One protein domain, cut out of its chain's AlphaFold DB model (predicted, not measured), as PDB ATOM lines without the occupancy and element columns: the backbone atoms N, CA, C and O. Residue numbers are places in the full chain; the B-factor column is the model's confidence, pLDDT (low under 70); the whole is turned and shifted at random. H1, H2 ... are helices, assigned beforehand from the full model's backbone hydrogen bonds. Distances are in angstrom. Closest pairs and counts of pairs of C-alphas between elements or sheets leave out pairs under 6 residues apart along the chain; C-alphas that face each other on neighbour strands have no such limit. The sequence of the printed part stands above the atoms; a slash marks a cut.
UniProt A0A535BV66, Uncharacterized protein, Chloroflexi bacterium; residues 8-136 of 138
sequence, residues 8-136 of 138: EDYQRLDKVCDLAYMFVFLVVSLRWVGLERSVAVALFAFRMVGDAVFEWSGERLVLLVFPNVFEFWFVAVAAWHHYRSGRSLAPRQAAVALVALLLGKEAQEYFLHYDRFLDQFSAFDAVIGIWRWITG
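Overview. This is residues 8 to 136 of the 138 residues of an uncharacterized protein of Chloroflexi bacterium (UniProt A0A535BV66). A loose up-and-down bundle of three helices, H1, H2 and H4, makes the core, with short H3 folded back on the end of H2 and long H5 crossing H4. Residues 110 to 136, of which 110 to 114 belong to H5 and 123 to 135 to H6, stick out as a free arm. The 129 printed residues have six named helices, H1 to H6 in chain order, and no named strand: all helix. The whole is loose, with a radius of gyration of the C-alphas of 18.2 A and spans of 52 by 42 by 27 A.

Arrangement. Start with H1, residues 8 to 29, whose residues 22 to 29 alone touch H2, residues 35 to 57; the closest C-alphas, Ser 29 and Arg 37, are 5.5 A apart. This hairpin has a shallow tilt of 19 degrees, opposite ways. H2 touches H3, residues 60 to 65, in a second hairpin, closest at C-alphas Phe 54 and Val 62, 5.8 A. H2 also touches H4, residues 69 to 83, closest at C-alphas Leu 43 and Phe 70, 5.0 A. Residues 97 to 102 alone of H5, residues 91 to 114, touch H4 at a steep tilt of 52 degrees; look at C-alphas Phe 72 and Leu 101, the closest, 6.6 A. H6, residues 123 to 135, touches no helix. In all six helices every O i to N i+4 pair is within hydrogen-bond range.

Along the chain. Find C-alpha 8 at (16.872, 48.930, -29.206); from there H1 runs 31.5 A. H2 measures 32.2 A, H3 9.1 A, H4 21.0 A and H5 33.8 A. H6 runs 18.2 A to C-alpha 135 at (53.809, 67.344, -13.121).

Size, cuts and confidence. The farthest C-alphas, Trp 56 and Gly 136, are 54.9 A apart. The printed part has no cut, and no link is long. Look for pLDDT under 70 in 55 residues, among them 104 to 130.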
ATOM      1  N   GLU A   8      16.993  49.839 -28.057       59.31
ATOM      2  CA  GLU A   8      16.872  48.930 -29.206       59.31
ATOM      3  C   GLU A   8      17.488  49.521 -30.483       59.31
ATOM      4  O   GLU A   8      18.226  48.832 -31.185       59.31
ATOM      5  N   ASP A   9      17.265  50.813 -30.743       66.56
ATOM      6  CA  ASP A   9      17.904  51.501 -31.869       66.56
ATOM      7  C   ASP A   9      19.415  51.603 -31.680       66.56
ATOM      8  O   ASP A   9      20.154  51.376 -32.633       66.56
ATOM      9  N   TYR A  10      19.890  51.875 -30.459       74.25
ATOM     10  CA  TYR A  10      21.325  51.930 -30.190       74.25
ATOM     11  C   TYR A  10      21.983  50.563 -30.372       74.25
ATOM     12  O   TYR A  10      23.017  50.468 -31.015       74.25
ATOM     13  N   GLN A  11      21.366  49.491 -29.876       74.38
ATOM     14  CA  GLN A  11      21.907  48.137 -29.984       74.38
ATOM     15  C   GLN A  11      21.878  47.607 -31.428       74.38
ATOM     16  O   GLN A  11      22.795  46.909 -31.861       74.38
ATOM     17  N   ARG A  12      20.849  47.964 -32.209       79.00
ATOM     18  CA  ARG A  12      20.810  47.676 -33.651       79.00
ATOM     19  C   ARG A  12      21.834  48.506 -34.419       79.00
ATOM     20  O   ARG A  12      22.507  47.958 -35.287       79.00
ATOM     21  N   LEU A  13      21.960  49.795 -34.105       81.25
ATOM     22  CA  LEU A  13      22.956  50.684 -34.701       81.25
ATOM     23  C   LEU A  13      24.371  50.177 -34.418       81.25
ATOM     24  O   LEU A  13      25.167  50.099 -35.343       81.25
ATOM     25  N   ASP A  14      24.654  49.783 -33.181       80.69
ATOM     26  CA  ASP A  14      25.924  49.200 -32.749       80.69
ATOM     27  C   ASP A  14      26.253  47.933 -33.553       80.69
ATOM     28  O   ASP A  14      27.294  47.875 -34.198       80.69
ATOM     29  N   LYS A  15      25.304  46.991 -33.683       81.62
ATOM     30  CA  LYS A  15      25.466  45.789 -34.533       81.62
ATOM     31  C   LYS A  15      25.729  46.137 -36.006       81.62
ATOM     32  O   LYS A  15      26.526  45.474 -36.669       81.62
ATOM     33  N   VAL A  16      25.048  47.150 -36.546       83.62
ATOM     34  CA  VAL A  16      25.244  47.597 -37.938       83.62
ATOM     35  C   VAL A  16      26.610  48.253 -38.117       83.62
ATOM     36  O   VAL A  16      27.281  47.974 -39.109       83.62
ATOM     37  N   CYS A  17      27.035  49.091 -37.172       83.44
ATOM     38  CA  CYS A  17      28.370  49.681 -37.144       83.44
ATOM     39  C   CYS A  17      29.443  48.591 -37.076       83.44
ATOM     40  O   CYS A  17      30.408  48.647 -37.844       83.44
ATOM     41  N   ASP A  18      29.223  47.571 -36.242       83.00
ATOM     42  CA  ASP A  18      30.107  46.420 -36.110       83.00
ATOM     43  C   ASP A  18      30.271  45.670 -37.438       83.00
ATOM     44  O   ASP A  18      31.379  45.436 -37.928       83.00
ATOM     45  N   LEU A  19      29.154  45.365 -38.096       84.31
ATOM     46  CA  LEU A  19      29.185  44.698 -39.392       84.31
ATOM     47  C   LEU A  19      29.812  45.586 -40.482       84.31
ATOM     48  O   LEU A  19      30.543  45.090 -41.343       84.31
ATOM     49  N   ALA A  20      29.551  46.895 -40.449       86.00
ATOM     50  CA  ALA A  20      30.064  47.845 -41.428       86.00
ATOM     51  C   ALA A  20      31.594  47.950 -41.381       86.00
ATOM     52  O   ALA A  20      32.231  47.863 -42.435       86.00
ATOM     53  N   TYR A  21      32.208  48.089 -40.199       84.69
ATOM     54  CA  TYR A  21      33.672  48.155 -40.120       84.69
ATOM     55  C   TYR A  21      34.307  46.815 -40.514       84.69
ATOM     56  O   TYR A  21      35.283  46.802 -41.271       84.69
ATOM     57  N   MET A  22      33.729  45.684 -40.082       84.19
ATOM     58  CA  MET A  22      34.229  44.362 -40.458       84.19
ATOM     59  C   MET A  22      34.192  44.161 -41.974       84.19
ATOM     60  O   MET A  22      35.123  43.604 -42.562       84.19
ATOM     61  N   PHE A  23      33.135  44.646 -42.626       87.38
ATOM     62  CA  PHE A  23      33.019  44.608 -44.076       87.38
ATOM     63  C   PHE A  23      34.089  45.467 -44.759       87.38
ATOM     64  O   PHE A  23      34.711  45.023 -45.726       87.38
ATOM     65  N   VAL A  24      34.369  46.667 -44.244       87.81
ATOM     66  CA  VAL A  24      35.457  47.517 -44.755       87.81
ATOM     67  C   VAL A  24      36.806  46.803 -44.643       87.81
ATOM     68  O   VAL A  24      37.576  46.792 -45.607       87.81
ATOM     69  N   PHE A  25      37.082  46.147 -43.515       87.50
ATOM     70  CA  PHE A  25      38.299  45.352 -43.341       87.50
ATOM     71  C   PHE A  25      38.372  44.205 -44.346       87.50
ATOM     72  O   PHE A  25      39.415  44.008 -44.965       87.50
ATOM     73  N   LEU A  26      37.262  43.505 -44.598       87.69
ATOM     74  CA  LEU A  26      37.217  42.450 -45.606       87.69
ATOM     75  C   LEU A  26      37.559  43.000 -46.994       87.69
ATOM     76  O   LEU A  26      38.402  42.433 -47.688       87.69
ATOM     77  N   VAL A  27      36.957  44.125 -47.392       89.31
ATOM     78  CA  VAL A  27      37.231  44.780 -48.681       89.31
ATOM     79  C   VAL A  27      38.716  45.126 -48.823       89.31
ATOM     80  O   VAL A  27      39.301  44.903 -49.885       89.31
ATOM     81  N   VAL A  28      39.350  45.621 -47.758       87.25
ATOM     82  CA  VAL A  28      40.793  45.896 -47.754       87.25
ATOM     83  C   VAL A  28      41.602  44.597 -47.843       87.25
ATOM     84  O   VAL A  28      42.514  44.512 -48.667       87.25
ATOM     85  N   SER A  29      41.243  43.557 -47.087       86.25
ATOM     86  CA  SER A  29      41.913  42.250 -47.123       86.25
ATOM     87  C   SER A  29      41.819  41.542 -48.470       86.25
ATOM     88  O   SER A  29      42.727  40.801 -48.844       86.25
ATOM     89  N   LEU A  30      40.750  41.773 -49.236       86.69
ATOM     90  CA  LEU A  30      40.609  41.236 -50.591       86.69
ATOM     91  C   LEU A  30      41.660  41.792 -51.563       86.69
ATOM     92  O   LEU A  30      41.915  41.165 -52.592       86.69
ATOM     93  N   ARG A  31      42.288  42.929 -51.238       84.94
ATOM     94  CA  ARG A  31      43.401  43.502 -52.010       84.94
ATOM     95  C   ARG A  31      44.741  42.822 -51.715       84.94
ATOM     96  O   ARG A  31      45.700  43.059 -52.447       84.94
ATOM     97  N   TRP A  32      44.831  42.004 -50.664       83.69
ATOM     98  CA  TRP A  32      46.033  41.234 -50.344       83.69
ATOM     99  C   TRP A  32      46.157  39.996 -51.239       83.69
ATOM    100  O   TRP A  32      45.185  39.522 -51.833       83.69
ATOM    101  N   VAL A  33      47.372  39.456 -51.342       80.19
ATOM    102  CA  VAL A  33      47.691  38.348 -52.254       80.19
ATOM    103  C   VAL A  33      48.119  37.114 -51.460       80.19
ATOM    104  O   VAL A  33      48.901  37.203 -50.517       80.19
ATOM    105  N   GLY A  34      47.618  35.940 -51.854       83.12
ATOM    106  CA  GLY A  34      48.032  34.649 -51.299       83.12
ATOM    107  C   GLY A  34      47.350  34.277 -49.978       83.12
ATOM    108  O   GLY A  34      46.120  34.304 -49.858       83.12
ATOM    109  N   LEU A  35      48.160  33.869 -48.997       80.19
ATOM    110  CA  LEU A  35      47.688  33.354 -47.705       80.19
ATOM    111  C   LEU A  35      46.991  34.429 -46.869       80.19
ATOM    112  O   LEU A  35      45.996  34.130 -46.219       80.19
ATOM    113  N   GLU A  36      47.454  35.676 -46.936       81.38
ATOM    114  CA  GLU A  36      46.915  36.797 -46.156       81.38
ATOM    115  C   GLU A  36      45.423  37.018 -46.408       81.38
ATOM    116  O   GLU A  36      44.626  37.097 -45.471       81.38
ATOM    117  N   ARG A  37      45.046  37.030 -47.691       85.31
ATOM    118  CA  ARG A  37      43.657  37.132 -48.138       85.31
ATOM    119  C   ARG A  37      42.851  35.902 -47.742       85.31
ATOM    120  O   ARG A  37      41.735  36.041 -47.258       85.31
ATOM    121  N   SER A  38      43.395  34.706 -47.968       86.06
ATOM    122  CA  SER A  38      42.671  33.453 -47.712       86.06
ATOM    123  C   SER A  38      42.341  33.297 -46.226       86.06
ATOM    124  O   SER A  38      41.209  32.974 -45.880       86.06
ATOM    125  N   VAL A  39      43.304  33.611 -45.352       84.81
ATOM    126  CA  VAL A  39      43.118  33.615 -43.895       84.81
ATOM    127  C   VAL A  39      42.127  34.700 -43.479       84.81
ATOM    128  O   VAL A  39      41.222  34.408 -42.708       84.81
ATOM    129  N   ALA A  40      42.228  35.917 -44.022       86.62
ATOM    130  CA  ALA A  40      41.289  36.990 -43.696       86.62
ATOM    131  C   ALA A  40      39.839  36.634 -44.072       86.62
ATOM    132  O   ALA A  40      38.935  36.808 -43.261       86.62
ATOM    133  N   VAL A  41      39.616  36.077 -45.267       87.06
ATOM    134  CA  VAL A  41      38.284  35.626 -45.708       87.06
ATOM    135  C   VAL A  41      37.778  34.471 -44.841       87.06
ATOM    136  O   VAL A  41      36.614  34.475 -44.449       87.06
ATOM    137  N   ALA A  42      38.638  33.502 -44.510       87.19
ATOM    138  CA  ALA A  42      38.268  32.381 -43.649       87.19
ATOM    139  C   ALA A  42      37.892  32.842 -42.232       87.19
ATOM    140  O   ALA A  42      36.878  32.399 -41.701       87.19
ATOM    141  N   LEU A  43      38.660  33.763 -41.641       84.94
ATOM    142  CA  LEU A  43      38.376  34.334 -40.323       84.94
ATOM    143  C   LEU A  43      37.106  35.190 -40.326       84.94
ATOM    144  O   LEU A  43      36.325  35.114 -39.382       84.94
ATOM    145  N   PHE A  44      36.866  35.959 -41.390       86.88
ATOM    146  CA  PHE A  44      35.616  36.698 -41.555       86.88
ATOM    147  C   PHE A  44      34.416  35.744 -41.625       86.88
ATOM    148  O   PHE A  44      33.441  35.924 -40.903       86.88
ATOM    149  N   ALA A  45      34.500  34.687 -42.441       86.94
ATOM    150  CA  ALA A  45      33.444  33.679 -42.530       86.94
ATOM    151  C   ALA A  45      33.218  32.974 -41.183       86.94
ATOM    152  O   ALA A  45      32.076  32.801 -40.764       86.94
ATOM    153  N   PHE A  46      34.296  32.627 -40.476       83.62
ATOM    154  CA  PHE A  46      34.236  32.055 -39.132       83.62
ATOM    155  C   PHE A  46      33.522  32.989 -38.141       83.62
ATOM    156  O   PHE A  46      32.668  32.536 -37.382       83.62
ATOM    157  N   ARG A  47      33.804  34.297 -38.198       83.44
ATOM    158  CA  ARG A  47      33.149  35.310 -37.358       83.44
ATOM    159  C   ARG A  47      31.658  35.457 -37.676       83.44
ATOM    160  O   ARG A  47      30.851  35.468 -36.752       83.44
ATOM    161  N   MET A  48      31.279  35.467 -38.957       84.81
ATOM    162  CA  MET A  48      29.870  35.506 -39.379       84.81
ATOM    163  C   MET A  48      29.087  34.271 -38.913       84.81
ATOM    164  O   MET A  48      27.928  34.386 -38.519       84.81
ATOM    165  N   VAL A  49      29.713  33.088 -38.933       84.75
ATOM    166  CA  VAL A  49      29.113  31.868 -38.373       84.75
ATOM    167  C   VAL A  49      28.930  32.010 -36.862       84.75
ATOM    168  O   VAL A  49      27.859  31.685 -36.363       84.75
ATOM    169  N   GLY A  50      29.925  32.539 -36.144       81.06
ATOM    170  CA  GLY A  50      29.814  32.829 -34.712       81.06
ATOM    171  C   GLY A  50      28.647  33.765 -34.382       81.06
ATOM    172  O   GLY A  50      27.870  33.467 -33.477       81.06
ATOM    173  N   ASP A  51      28.470  34.842 -35.153       81.25
ATOM    174  CA  ASP A  51      27.343  35.771 -34.986       81.25
ATOM    175  C   ASP A  51      25.989  35.115 -35.281       81.25
ATOM    176  O   ASP A  51      25.044  35.293 -34.515       81.25
ATOM    177  N   ALA A  52      25.892  34.308 -36.341       83.69
ATOM    178  CA  ALA A  52      24.665  33.582 -36.667       83.69
ATOM    179  C   ALA A  52      24.299  32.548 -35.587       83.69
ATOM    180  O   ALA A  52      23.132  32.405 -35.222       83.69
ATOM    181  N   VAL A  53      25.296  31.839 -35.049       82.25
ATOM    182  CA  VAL A  53      25.099  30.875 -33.960       82.25
ATOM    183  C   VAL A  53      24.709  31.591 -32.669       82.25
ATOM    184  O   VAL A  53      23.822  31.106 -31.973       82.25
ATOM    185  N   PHE A  54      25.312  32.743 -32.359       80.75
ATOM    186  CA  PHE A  54      24.932  33.573 -31.212       80.75
ATOM    187  C   PHE A  54      23.495  34.092 -31.327       80.75
ATOM    188  O   PHE A  54      22.754  34.058 -30.352       80.75
ATOM    189  N   GLU A  55      23.077  34.534 -32.513       80.75
ATOM    190  CA  GLU A  55      21.707  35.001 -32.751       80.75
ATOM    191  C   GLU A  55      20.674  33.881 -32.561       80.75
ATOM    192  O   GLU A  55      19.552  34.144 -32.131       80.75
ATOM    193  N   TRP A  56      21.065  32.627 -32.808       80.06
ATOM    194  CA  TRP A  56      20.205  31.468 -32.580       80.06
ATOM    195  C   TRP A  56      20.231  30.946 -31.137       80.06
ATOM    196  O   TRP A  56      19.187  30.562 -30.611       80.06
ATOM    197  N   SER A  57      21.398  30.912 -30.489       80.25
ATOM    198  CA  SER A  57      21.559  30.354 -29.140       80.25
ATOM    199  C   SER A  57      21.311  31.366 -28.019       80.25
ATOM    200  O   SER A  57      20.934  30.972 -26.921       80.25
ATOM    201  N   GLY A  58      21.545  32.659 -28.267       71.88
ATOM    202  CA  GLY A  58      21.523  33.726 -27.260       71.88
ATOM    203  C   GLY A  58      22.670  33.664 -26.242       71.88
ATOM    204  O   GLY A  58      22.736  34.489 -25.329       71.88
ATOM    205  N   GLU A  59      23.584  32.701 -26.379       72.12
ATOM    206  CA  GLU A  59      24.610  32.407 -25.381       72.12
ATOM    207  C   GLU A  59      25.871  33.240 -25.610       72.12
ATOM    208  O   GLU A  59      26.603  33.042 -26.580       72.12
ATOM    209  N   ARG A  60      26.197  34.134 -24.668       68.12
ATOM    210  CA  ARG A  60      27.411  34.978 -24.730       68.12
ATOM    211  C   ARG A  60      28.708  34.163 -24.789       68.12
ATOM    212  O   ARG A  60      29.705  34.648 -25.316       68.12
ATOM    213  N   LEU A  61      28.682  32.920 -24.303       66.12
ATOM    214  CA  LEU A  61      29.791  31.968 -24.408       66.12
ATOM    215  C   LEU A  61      30.169  31.658 -25.862       66.12
ATOM    216  O   LEU A  61      31.331  31.385 -26.142       66.12
ATOM    217  N   VAL A  62      29.233  31.762 -26.809       65.69
ATOM    218  CA  VAL A  62      29.535  31.584 -28.235       65.69
ATOM    219  C   VAL A  62      30.462  32.691 -28.733       65.69
ATOM    220  O   VAL A  62      31.396  32.407 -29.467       65.69
ATOM    221  N   LEU A  63      30.291  33.935 -28.283       65.19
ATOM    222  CA  LEU A  63      31.191  35.038 -28.650       65.19
ATOM    223  C   LEU A  63      32.595  34.870 -28.045       65.19
ATOM    224  O   LEU A  63      33.583  35.308 -28.633       65.19
ATOM    225  N   LEU A  64      32.695  34.194 -26.896       61.47
ATOM    226  CA  LEU A  64      33.975  33.819 -26.293       61.47
ATOM    227  C   LEU A  64      34.642  32.684 -27.082       61.47
ATOM    228  O   LEU A  64      35.826  32.769 -27.374       61.47
ATOM    229  N   VAL A  65      33.896  31.683 -27.548       60.06
ATOM    230  CA  VAL A  65      34.453  30.593 -28.375       60.06
ATOM    231  C   VAL A  65      34.759  31.037 -29.813       60.06
ATOM    232  O   VAL A  65      35.678  30.507 -30.439       60.06
ATOM    233  N   PHE A  66      34.049  32.046 -30.323       64.94
ATOM    234  CA  PHE A  66      34.258  32.659 -31.638       64.94
ATOM    235  C   PHE A  66      34.786  34.098 -31.503       64.94
ATOM    236  O   PHE A  66      34.088  35.052 -31.858       64.94
ATOM    237  N   PRO A  67      36.025  34.281 -31.001       63.50
ATOM    238  CA  PRO A  67      36.638  35.593 -30.947       63.50
ATOM    239  C   PRO A  67      36.657  36.276 -32.304       63.50
ATOM    240  O   PRO A  67      36.848  35.628 -33.337       63.50
ATOM    241  N   ASN A  68      36.641  37.608 -32.288       68.62
ATOM    242  CA  ASN A  68      37.010  38.408 -33.447       68.62
ATOM    243  C   ASN A  68      38.525  38.346 -33.728       68.62
ATOM    244  O   ASN A  68      39.236  39.341 -33.667       68.62
ATOM    245  N   VAL A  69      39.042  37.155 -34.051       71.19
ATOM    246  CA  VAL A  69      40.439  36.956 -34.486       71.19
ATOM    247  C   VAL A  69      40.683  37.630 -35.838       71.19
ATOM    248  O   VAL A  69      41.819  37.961 -36.175       71.19
ATOM    249  N   PHE A  70      39.614  37.863 -36.607       80.50
ATOM    250  CA  PHE A  70      39.657  38.563 -37.885       80.50
ATOM    251  C   PHE A  70      40.223  39.979 -37.748       80.50
ATOM    252  O   PHE A  70      41.141  40.324 -38.486       80.50
ATOM    253  N   GLU A  71      39.728  40.775 -36.800       76.25
ATOM    254  CA  GLU A  71      40.212  42.141 -36.576       76.25
ATOM    255  C   GLU A  71      41.696  42.164 -36.201       76.25
ATOM    256  O   GLU A  71      42.493  42.893 -36.794       76.25
ATOM    257  N   PHE A  72      42.100  41.296 -35.281       75.94
ATOM    258  CA  PHE A  72      43.495  41.188 -34.882       75.94
ATOM    259  C   PHE A  72      44.409  40.759 -36.035       75.94
ATOM    260  O   PHE A  72      45.484  41.331 -36.231       75.94
ATOM    261  N   TRP A  73      43.975  39.776 -36.827       79.25
ATOM    262  CA  TRP A  73      44.671  39.366 -38.042       79.25
ATOM    263  C   TRP A  73      44.778  40.529 -39.029       79.25
ATOM    264  O   TRP A  73      45.855  40.788 -39.567       79.25
ATOM    265  N   PHE A  74      43.681  41.260 -39.222       82.44
ATOM    266  CA  PHE A  74      43.627  42.407 -40.111       82.44
ATOM    267  C   PHE A  74      44.652  43.469 -39.714       82.44
ATOM    268  O   PHE A  74      45.468  43.870 -40.543       82.44
ATOM    269  N   VAL A  75      44.657  43.879 -38.443       80.00
ATOM    270  CA  VAL A  75      45.585  44.886 -37.913       80.00
ATOM    271  C   VAL A  75      47.030  44.402 -38.002       80.00
ATOM    272  O   VAL A  75      47.897  45.172 -38.409       80.00
ATOM    273  N   ALA A  76      47.313  43.133 -37.691       78.19
ATOM    274  CA  ALA A  76      48.663  42.580 -37.784       78.19
ATOM    275  C   ALA A  76      49.204  42.611 -39.223       78.19
ATOM    276  O   ALA A  76      50.336  43.043 -39.457       78.19
ATOM    277  N   VAL A  77      48.389  42.195 -40.198       79.00
ATOM    278  CA  VAL A  77      48.758  42.221 -41.618       79.00
ATOM    279  C   VAL A  77      48.862  43.661 -42.127       79.00
ATOM    280  O   VAL A  77      49.831  44.003 -42.804       79.00
ATOM    281  N   ALA A  78      47.922  44.537 -41.764       80.38
ATOM    282  CA  ALA A  78      47.950  45.948 -42.138       80.38
ATOM    283  C   ALA A  78      49.186  46.667 -41.572       80.38
ATOM    284  O   ALA A  78      49.873  47.378 -42.308       80.38
ATOM    285  N   ALA A  79      49.525  46.432 -40.303       78.19
ATOM    286  CA  ALA A  79      50.737  46.947 -39.676       78.19
ATOM    287  C   ALA A  79      51.991  46.404 -40.370       78.19
ATOM    288  O   ALA A  79      52.928  47.156 -40.631       78.19
ATOM    289  N   TRP A  80      52.008  45.120 -40.734       77.19
ATOM    290  CA  TRP A  80      53.122  44.539 -41.480       77.19
ATOM    291  C   TRP A  80      53.332  45.218 -42.837       77.19
ATOM    292  O   TRP A  80      54.452  45.629 -43.141       77.19
ATOM    293  N   HIS A  81      52.267  45.405 -43.623       75.81
ATOM    294  CA  HIS A  81      52.332  46.133 -44.897       75.81
ATOM    295  C   HIS A  81      52.746  47.597 -44.716       75.81
ATOM    296  O   HIS A  81      53.481  48.125 -45.550       75.81
ATOM    297  N   HIS A  82      52.323  48.238 -43.623       76.88
ATOM    298  CA  HIS A  82      52.681  49.620 -43.304       76.88
ATOM    299  C   HIS A  82      54.166  49.775 -42.933       76.88
ATOM    300  O   HIS A  82      54.849  50.643 -43.473       76.88
ATOM    301  N   TYR A  83      54.697  48.914 -42.057       73.12
ATOM    302  CA  TYR A  83      56.087  48.993 -41.585       73.12
ATOM    303  C   TYR A  83      57.104  48.327 -42.521       73.12
ATOM    304  O   TYR A  83      58.291  48.656 -42.481       73.12
ATOM    305  N   ARG A  84      56.683  47.365 -43.348       61.41
ATOM    306  CA  ARG A  84      57.549  46.628 -44.282       61.41
ATOM    307  C   ARG A  84      56.899  46.496 -45.655       61.41
ATOM    308  O   ARG A  84      56.645  45.390 -46.135       61.41
ATOM    309  N   SER A  85      56.688  47.638 -46.304       55.19
ATOM    310  CA  SER A  85      56.173  47.686 -47.673       55.19
ATOM    311  C   SER A  85      57.008  46.794 -48.613       55.19
ATOM    312  O   SER A  85      58.234  46.888 -48.683       55.19
ATOM    313  N   GLY A  86      56.338  45.859 -49.295       62.03
ATOM    314  CA  GLY A  86      56.935  45.012 -50.336       62.03
ATOM    315  C   GLY A  86      57.366  43.593 -49.937       62.03
ATOM    316  O   GLY A  86      57.852  42.867 -50.802       62.03
ATOM    317  N   ARG A  87      57.186  43.149 -48.683       61.62
ATOM    318  CA  ARG A  87      57.424  41.740 -48.295       61.62
ATOM    319  C   ARG A  87      56.134  41.049 -47.866       61.62
ATOM    320  O   ARG A  87      55.590  41.381 -46.818       61.62
ATOM    321  N   SER A  88      55.703  40.045 -48.630       64.56
ATOM    322  CA  SER A  88      54.607  39.148 -48.239       64.56
ATOM    323  C   SER A  88      54.917  38.437 -46.921       64.56
ATOM    324  O   SER A  88      56.066  38.051 -46.673       64.56
ATOM    325  N   LEU A  89      53.899  38.240 -46.087       66.31
ATOM    326  CA  LEU A  89      54.024  37.492 -44.843       66.31
ATOM    327  C   LEU A  89      54.392  36.038 -45.129       66.31
ATOM    328  O   LEU A  89      53.713  35.326 -45.873       66.31
ATOM    329  N   ALA A  90      55.466  35.570 -44.496       71.56
ATOM    330  CA  ALA A  90      55.805  34.158 -44.541       71.56
ATOM    331  C   ALA A  90      54.746  33.338 -43.770       71.56
ATOM    332  O   ALA A  90      54.298  33.780 -42.707       71.56
ATOM    333  N   PRO A  91      54.415  32.104 -44.199       63.97
ATOM    334  CA  PRO A  91      53.415  31.260 -43.533       63.97
ATOM    335  C   PRO A  91      53.710  31.035 -42.043       63.97
ATOM    336  O   PRO A  91      52.814  30.994 -41.206       63.97
ATOM    337  N   ARG A  92      54.998  30.946 -41.689       61.22
ATOM    338  CA  ARG A  92      55.458  30.808 -40.303       61.22
ATOM    339  C   ARG A  92      55.204  32.068 -39.468       61.22
ATOM    340  O   ARG A  92      54.875  31.954 -38.297       61.22
ATOM    341  N   GLN A  93      55.356  33.257 -40.052       69.38
ATOM    342  CA  GLN A  93      55.098  34.530 -39.366       69.38
ATOM    343  C   GLN A  93      53.597  34.752 -39.181       69.38
ATOM    344  O   GLN A  93      53.176  35.150 -38.102       69.38
ATOM    345  N   ALA A  94      52.804  34.402 -40.196       68.81
ATOM    346  CA  ALA A  94      51.350  34.336 -40.118       68.81
ATOM    347  C   ALA A  94      50.880  33.425 -38.970       68.81
ATOM    348  O   ALA A  94      50.090  33.843 -38.131       68.81
ATOM    349  N   ALA A  95      51.420  32.206 -38.890       68.81
ATOM    350  CA  ALA A  95      51.087  31.261 -37.826       68.81
ATOM    351  C   ALA A  95      51.486  31.777 -36.435       68.81
ATOM    352  O   ALA A  95      50.699  31.683 -35.501       68.81
ATOM    353  N   VAL A  96      52.680  32.363 -36.293       71.94
ATOM    354  CA  VAL A  96      53.125  32.953 -35.020       71.94
ATOM    355  C   VAL A  96      52.247  34.137 -34.620       71.94
ATOM    356  O   VAL A  96      51.896  34.240 -33.451       71.94
ATOM    357  N   ALA A  97      51.853  34.993 -35.566       70.81
ATOM    358  CA  ALA A  97      50.932  36.092 -35.299       70.81
ATOM    359  C   ALA A  97      49.563  35.567 -34.854       70.81
ATOM    360  O   ALA A  97      49.063  36.005 -33.829       70.81
ATOM    361  N   LEU A  98      48.996  34.578 -35.551       67.75
ATOM    362  CA  LEU A  98      47.734  33.951 -35.150       67.75
ATOM    363  C   LEU A  98      47.813  33.350 -33.750       67.75
ATOM    364  O   LEU A  98      46.924  33.598 -32.947       67.75
ATOM    365  N   VAL A  99      48.881  32.612 -33.433       70.88
ATOM    366  CA  VAL A  99      49.079  32.034 -32.096       70.88
ATOM    367  C   VAL A  99      49.242  33.129 -31.044       70.88
ATOM    368  O   VAL A  99      48.624  33.045 -29.991       70.88
ATOM    369  N   ALA A 100      50.019  34.177 -31.321       72.25
ATOM    370  CA  ALA A 100      50.187  35.299 -30.402       72.25
ATOM    371  C   ALA A 100      48.868  36.046 -30.152       72.25
ATOM    372  O   ALA A 100      48.596  36.435 -29.022       72.25
ATOM    373  N   LEU A 101      48.035  36.208 -31.182       67.19
ATOM    374  CA  LEU A 101      46.717  36.834 -31.079       67.19
ATOM    375  C   LEU A 101      45.729  35.956 -30.315       67.19
ATOM    376  O   LEU A 101      45.003  36.462 -29.465       67.19
ATOM    377  N   LEU A 102      45.736  34.644 -30.568       68.94
ATOM    378  CA  LEU A 102      44.928  33.687 -29.816       68.94
ATOM    379  C   LEU A 102      45.310  33.724 -28.333       68.94
ATOM    380  O   LEU A 102      44.443  33.888 -27.486       68.94
ATOM    381  N   LEU A 103      46.610  33.675 -28.026       70.06
ATOM    382  CA  LEU A 103      47.120  33.772 -26.657       70.06
ATOM    383  C   LEU A 103      46.806  35.125 -26.011       70.06
ATOM    384  O   LEU A 103      46.452  35.166 -24.839       70.06
ATOM    385  N   GLY A 104      46.912  36.226 -26.758       68.19
ATOM    386  CA  GLY A 104      46.544  37.557 -26.275       68.19
ATOM    387  C   GLY A 104      45.058  37.657 -25.939       68.19
ATOM    388  O   GLY A 104      44.693  38.277 -24.946       68.19
ATOM    389  N   LYS A 105      44.207  36.990 -26.721       68.19
ATOM    390  CA  LYS A 105      42.764  36.970 -26.506       68.19
ATOM    391  C   LYS A 105      42.361  36.056 -25.344       68.19
ATOM    392  O   LYS A 105      41.546  36.470 -24.529       68.19
ATOM    393  N   GLU A 106      42.970  34.879 -25.208       66.25
ATOM    394  CA  GLU A 106      42.828  34.021 -24.017       66.25
ATOM    395  C   GLU A 106      43.316  34.743 -22.753       66.25
ATOM    396  O   GLU A 106      42.679  34.673 -21.708       66.25
ATOM    397  N   ALA A 107      44.415  35.502 -22.850       65.81
ATOM    398  CA  ALA A 107      44.887  36.342 -21.757       65.81
ATOM    399  C   ALA A 107      43.879  37.454 -21.440       65.81
ATOM    400  O   ALA A 107      43.570  37.649 -20.273       65.81
ATOM    401  N   GLN A 108      43.327  38.150 -22.439       62.59
ATOM    402  CA  GLN A 108      42.291  39.168 -22.230       62.59
ATOM    403  C   GLN A 108      41.038  38.581 -21.567       62.59
ATOM    404  O   GLN A 108      40.484  39.201 -20.670       62.59
ATOM    405  N   GLU A 109      40.598  37.397 -21.985       63.12
ATOM    406  CA  GLU A 109      39.457  36.684 -21.410       63.12
ATOM    407  C   GLU A 109      39.738  36.222 -19.974       63.12
ATOM    408  O   GLU A 109      38.908  36.412 -19.084       63.12
ATOM    409  N   TYR A 110      40.952  35.722 -19.721       64.81
ATOM    410  CA  TYR A 110      41.448  35.429 -18.380       64.81
ATOM    411  C   TYR A 110      41.482  36.687 -17.510       64.81
ATOM    412  O   TYR A 110      41.011  36.639 -16.381       64.81
ATOM    413  N   PHE A 111      41.973  37.817 -18.028       62.66
ATOM    414  CA  PHE A 111      41.941  39.100 -17.329       62.66
ATOM    415  C   PHE A 111      40.505  39.545 -17.082       62.66
ATOM    416  O   PHE A 111      40.206  39.878 -15.959       62.66
ATOM    417  N   LEU A 112      39.578  39.436 -18.035       58.78
ATOM    418  CA  LEU A 112      38.165  39.790 -17.839       58.78
ATOM    419  C   LEU A 112      37.446  38.910 -16.800       58.78
ATOM    420  O   LEU A 112      36.541  39.376 -16.109       58.78
ATOM    421  N   HIS A 113      37.829  37.638 -16.667       56.59
ATOM    422  CA  HIS A 113      37.344  36.757 -15.597       56.59
ATOM    423  C   HIS A 113      38.076  36.964 -14.265       56.59
ATOM    424  O   HIS A 113      37.465  36.819 -13.204       56.59
ATOM    425  N   TYR A 114      39.344  37.365 -14.305       52.41
ATOM    426  CA  TYR A 114      40.110  37.816 -13.149       52.41
ATOM    427  C   TYR A 114      39.747  39.262 -12.752       52.41
ATOM    428  O   TYR A 114      39.995  39.642 -11.623       52.41
ATOM    429  N   ASP A 115      39.078  40.054 -13.597       46.81
ATOM    430  CA  ASP A 115      38.780  41.492 -13.428       46.81
ATOM    431  C   ASP A 115      37.590  41.788 -12.524       46.81
ATOM    432  O   ASP A 115      37.379  42.942 -12.168       46.81
ATOM    433  N   ARG A 116      36.912  40.769 -11.979       51.50
ATOM    434  CA  ARG A 116      36.267  40.975 -10.666       51.50
ATOM    435  C   ARG A 116      37.284  41.313  -9.560       51.50
ATOM    436  O   ARG A 116      36.879  41.656  -8.455       51.50
ATOM    437  N   PHE A 117      38.582  41.198  -9.835       47.47
ATOM    438  CA  PHE A 117      39.698  41.495  -8.939       47.47
ATOM    439  C   PHE A 117      40.465  42.781  -9.333       47.47
ATOM    440  O   PHE A 117      41.081  43.384  -8.455       47.47
ATOM    441  N   LEU A 118      40.416  43.251 -10.596       45.31
ATOM    442  CA  LEU A 118      41.040  44.520 -11.043       45.31
ATOM    443  C   LEU A 118      40.103  45.741 -11.031       45.31
ATOM    444  O   LEU A 118      40.571  46.847 -11.296       45.31
ATOM    445  N   ASP A 119      38.862  45.609 -10.550       50.56
ATOM    446  CA  ASP A 119      38.091  46.758 -10.033       50.56
ATOM    447  C   ASP A 119      38.856  47.533  -8.926       50.56
ATOM    448  O   ASP A 119      38.487  48.653  -8.574       50.56
ATOM    449  N   GLN A 120      39.944  46.971  -8.375       52.44
ATOM    450  CA  GLN A 120      40.820  47.630  -7.398       52.44
ATOM    451  C   GLN A 120      42.085  48.288  -7.975       52.44
ATOM    452  O   GLN A 120      42.742  49.018  -7.238       52.44
ATOM    453  N   PHE A 121      42.443  48.085  -9.248       49.66
ATOM    454  CA  PHE A 121      43.612  48.740  -9.853       49.66
ATOM    455  C   PHE A 121      43.257  49.302 -11.221       49.66
ATOM    456  O   PHE A 121      43.548  48.746 -12.277       49.66
ATOM    457  N   SER A 122      42.605  50.456 -11.156       54.12
ATOM    458  CA  SER A 122      42.228  51.247 -12.308       54.12
ATOM    459  C   SER A 122      43.471  51.616 -13.120       54.12
ATOM    460  O   SER A 122      44.430  52.171 -12.586       54.12
ATOM    461  N   ALA A 123      43.451  51.390 -14.437       53.25
ATOM    462  CA  ALA A 123      44.452  51.928 -15.365       53.25
ATOM    463  C   ALA A 123      44.610  53.462 -15.228       53.25
ATOM    464  O   ALA A 123      45.648  54.025 -15.586       53.25
ATOM    465  N   PHE A 124      43.614  54.134 -14.634       56.16
ATOM    466  CA  PHE A 124      43.707  55.523 -14.213       56.16
ATOM    467  C   PHE A 124      44.781  55.767 -13.147       56.16
ATOM    468  O   PHE A 124      45.406  56.815 -13.211       56.16
ATOM    469  N   ASP A 125      45.081  54.841 -12.231       58.88
ATOM    470  CA  ASP A 125      46.132  55.026 -11.215       58.88
ATOM    471  C   ASP A 125      47.536  54.994 -11.820       58.88
ATOM    472  O   ASP A 125      48.406  55.760 -11.404       58.88
ATOM    473  N   ALA A 126      47.760  54.175 -12.851       61.69
ATOM    474  CA  ALA A 126      49.023  54.175 -13.588       61.69
ATOM    475  C   ALA A 126      49.199  55.481 -14.379       61.69
ATOM    476  O   ALA A 126      50.269  56.092 -14.353       61.69
ATOM    477  N   VAL A 127      48.130  55.956 -15.028       64.06
ATOM    478  CA  VAL A 127      48.137  57.226 -15.769       64.06
ATOM    479  C   VAL A 127      48.258  58.423 -14.822       64.06
ATOM    480  O   VAL A 127      49.047  59.320 -15.097       64.06
ATOM    481  N   ILE A 128      47.565  58.427 -13.679       64.38
ATOM    482  CA  ILE A 128      47.688  59.453 -12.630       64.38
ATOM    483  C   ILE A 128      49.077  59.398 -11.991       64.38
ATOM    484  O   ILE A 128      49.637  60.448 -11.691       64.38
ATOM    485  N   GLY A 129      49.655  58.212 -11.803       68.81
ATOM    486  CA  GLY A 129      51.009  58.032 -11.282       68.81
ATOM    487  C   GLY A 129      52.063  58.624 -12.213       68.81
ATOM    488  O   GLY A 129      52.904  59.408 -11.776       68.81
ATOM    489  N   ILE A 130      51.970  58.328 -13.511       68.69
ATOM    490  CA  ILE A 130      52.849  58.905 -14.536       68.69
ATOM    491  C   ILE A 130      52.600  60.414 -14.669       68.69
ATOM    492  O   ILE A 130      53.553  61.187 -14.715       68.69
ATOM    493  N   TRP A 131      51.341  60.855 -14.658       71.25
ATOM    494  CA  TRP A 131      50.979  62.271 -14.729       71.25
ATOM    495  C   TRP A 131      51.526  63.053 -13.534       71.25
ATOM    496  O   TRP A 131      52.179  64.068 -13.731       71.25
ATOM    497  N   ARG A 132      51.354  62.548 -12.306       65.88
ATOM    498  CA  ARG A 132      51.913  63.147 -11.083       65.88
ATOM    499  C   ARG A 132      53.433  63.138 -11.066       65.88
ATOM    500  O   ARG A 132      54.012  64.061 -10.512       65.88
ATOM    501  N   TRP A 133      54.079  62.136 -11.656       69.81
ATOM    502  CA  TRP A 133      55.534  62.118 -11.800       69.81
ATOM    503  C   TRP A 133      56.021  63.183 -12.793       69.81
ATOM    504  O   TRP A 133      57.007  63.865 -12.529       69.81
ATOM    505  N   ILE A 134      55.287  63.396 -13.890       70.50
ATOM    506  CA  ILE A 134      55.602  64.412 -14.906       70.50
ATOM    507  C   ILE A 134      55.291  65.832 -14.409       70.50
ATOM    508  O   ILE A 134      56.063  66.754 -14.664       70.50
ATOM    509  N   THR A 135      54.188  66.035 -13.683       75.31
ATOM    510  CA  THR A 135      53.809  67.344 -13.121       75.31
ATOM    511  C   THR A 135      54.393  67.595 -11.725       75.31
ATOM    512  O   THR A 135      54.210  68.676 -11.172       75.31
ATOM    513  N   GLY A 136      55.093  66.616 -11.145       53.59
ATOM    514  CA  GLY A 136      55.639  66.611  -9.784       53.59
ATOM    515  C   GLY A 136      56.970  67.342  -9.650       53.59
ATOM    516  O   GLY A 136      57.950  66.782  -9.165       53.59
TER     517      GLY A 136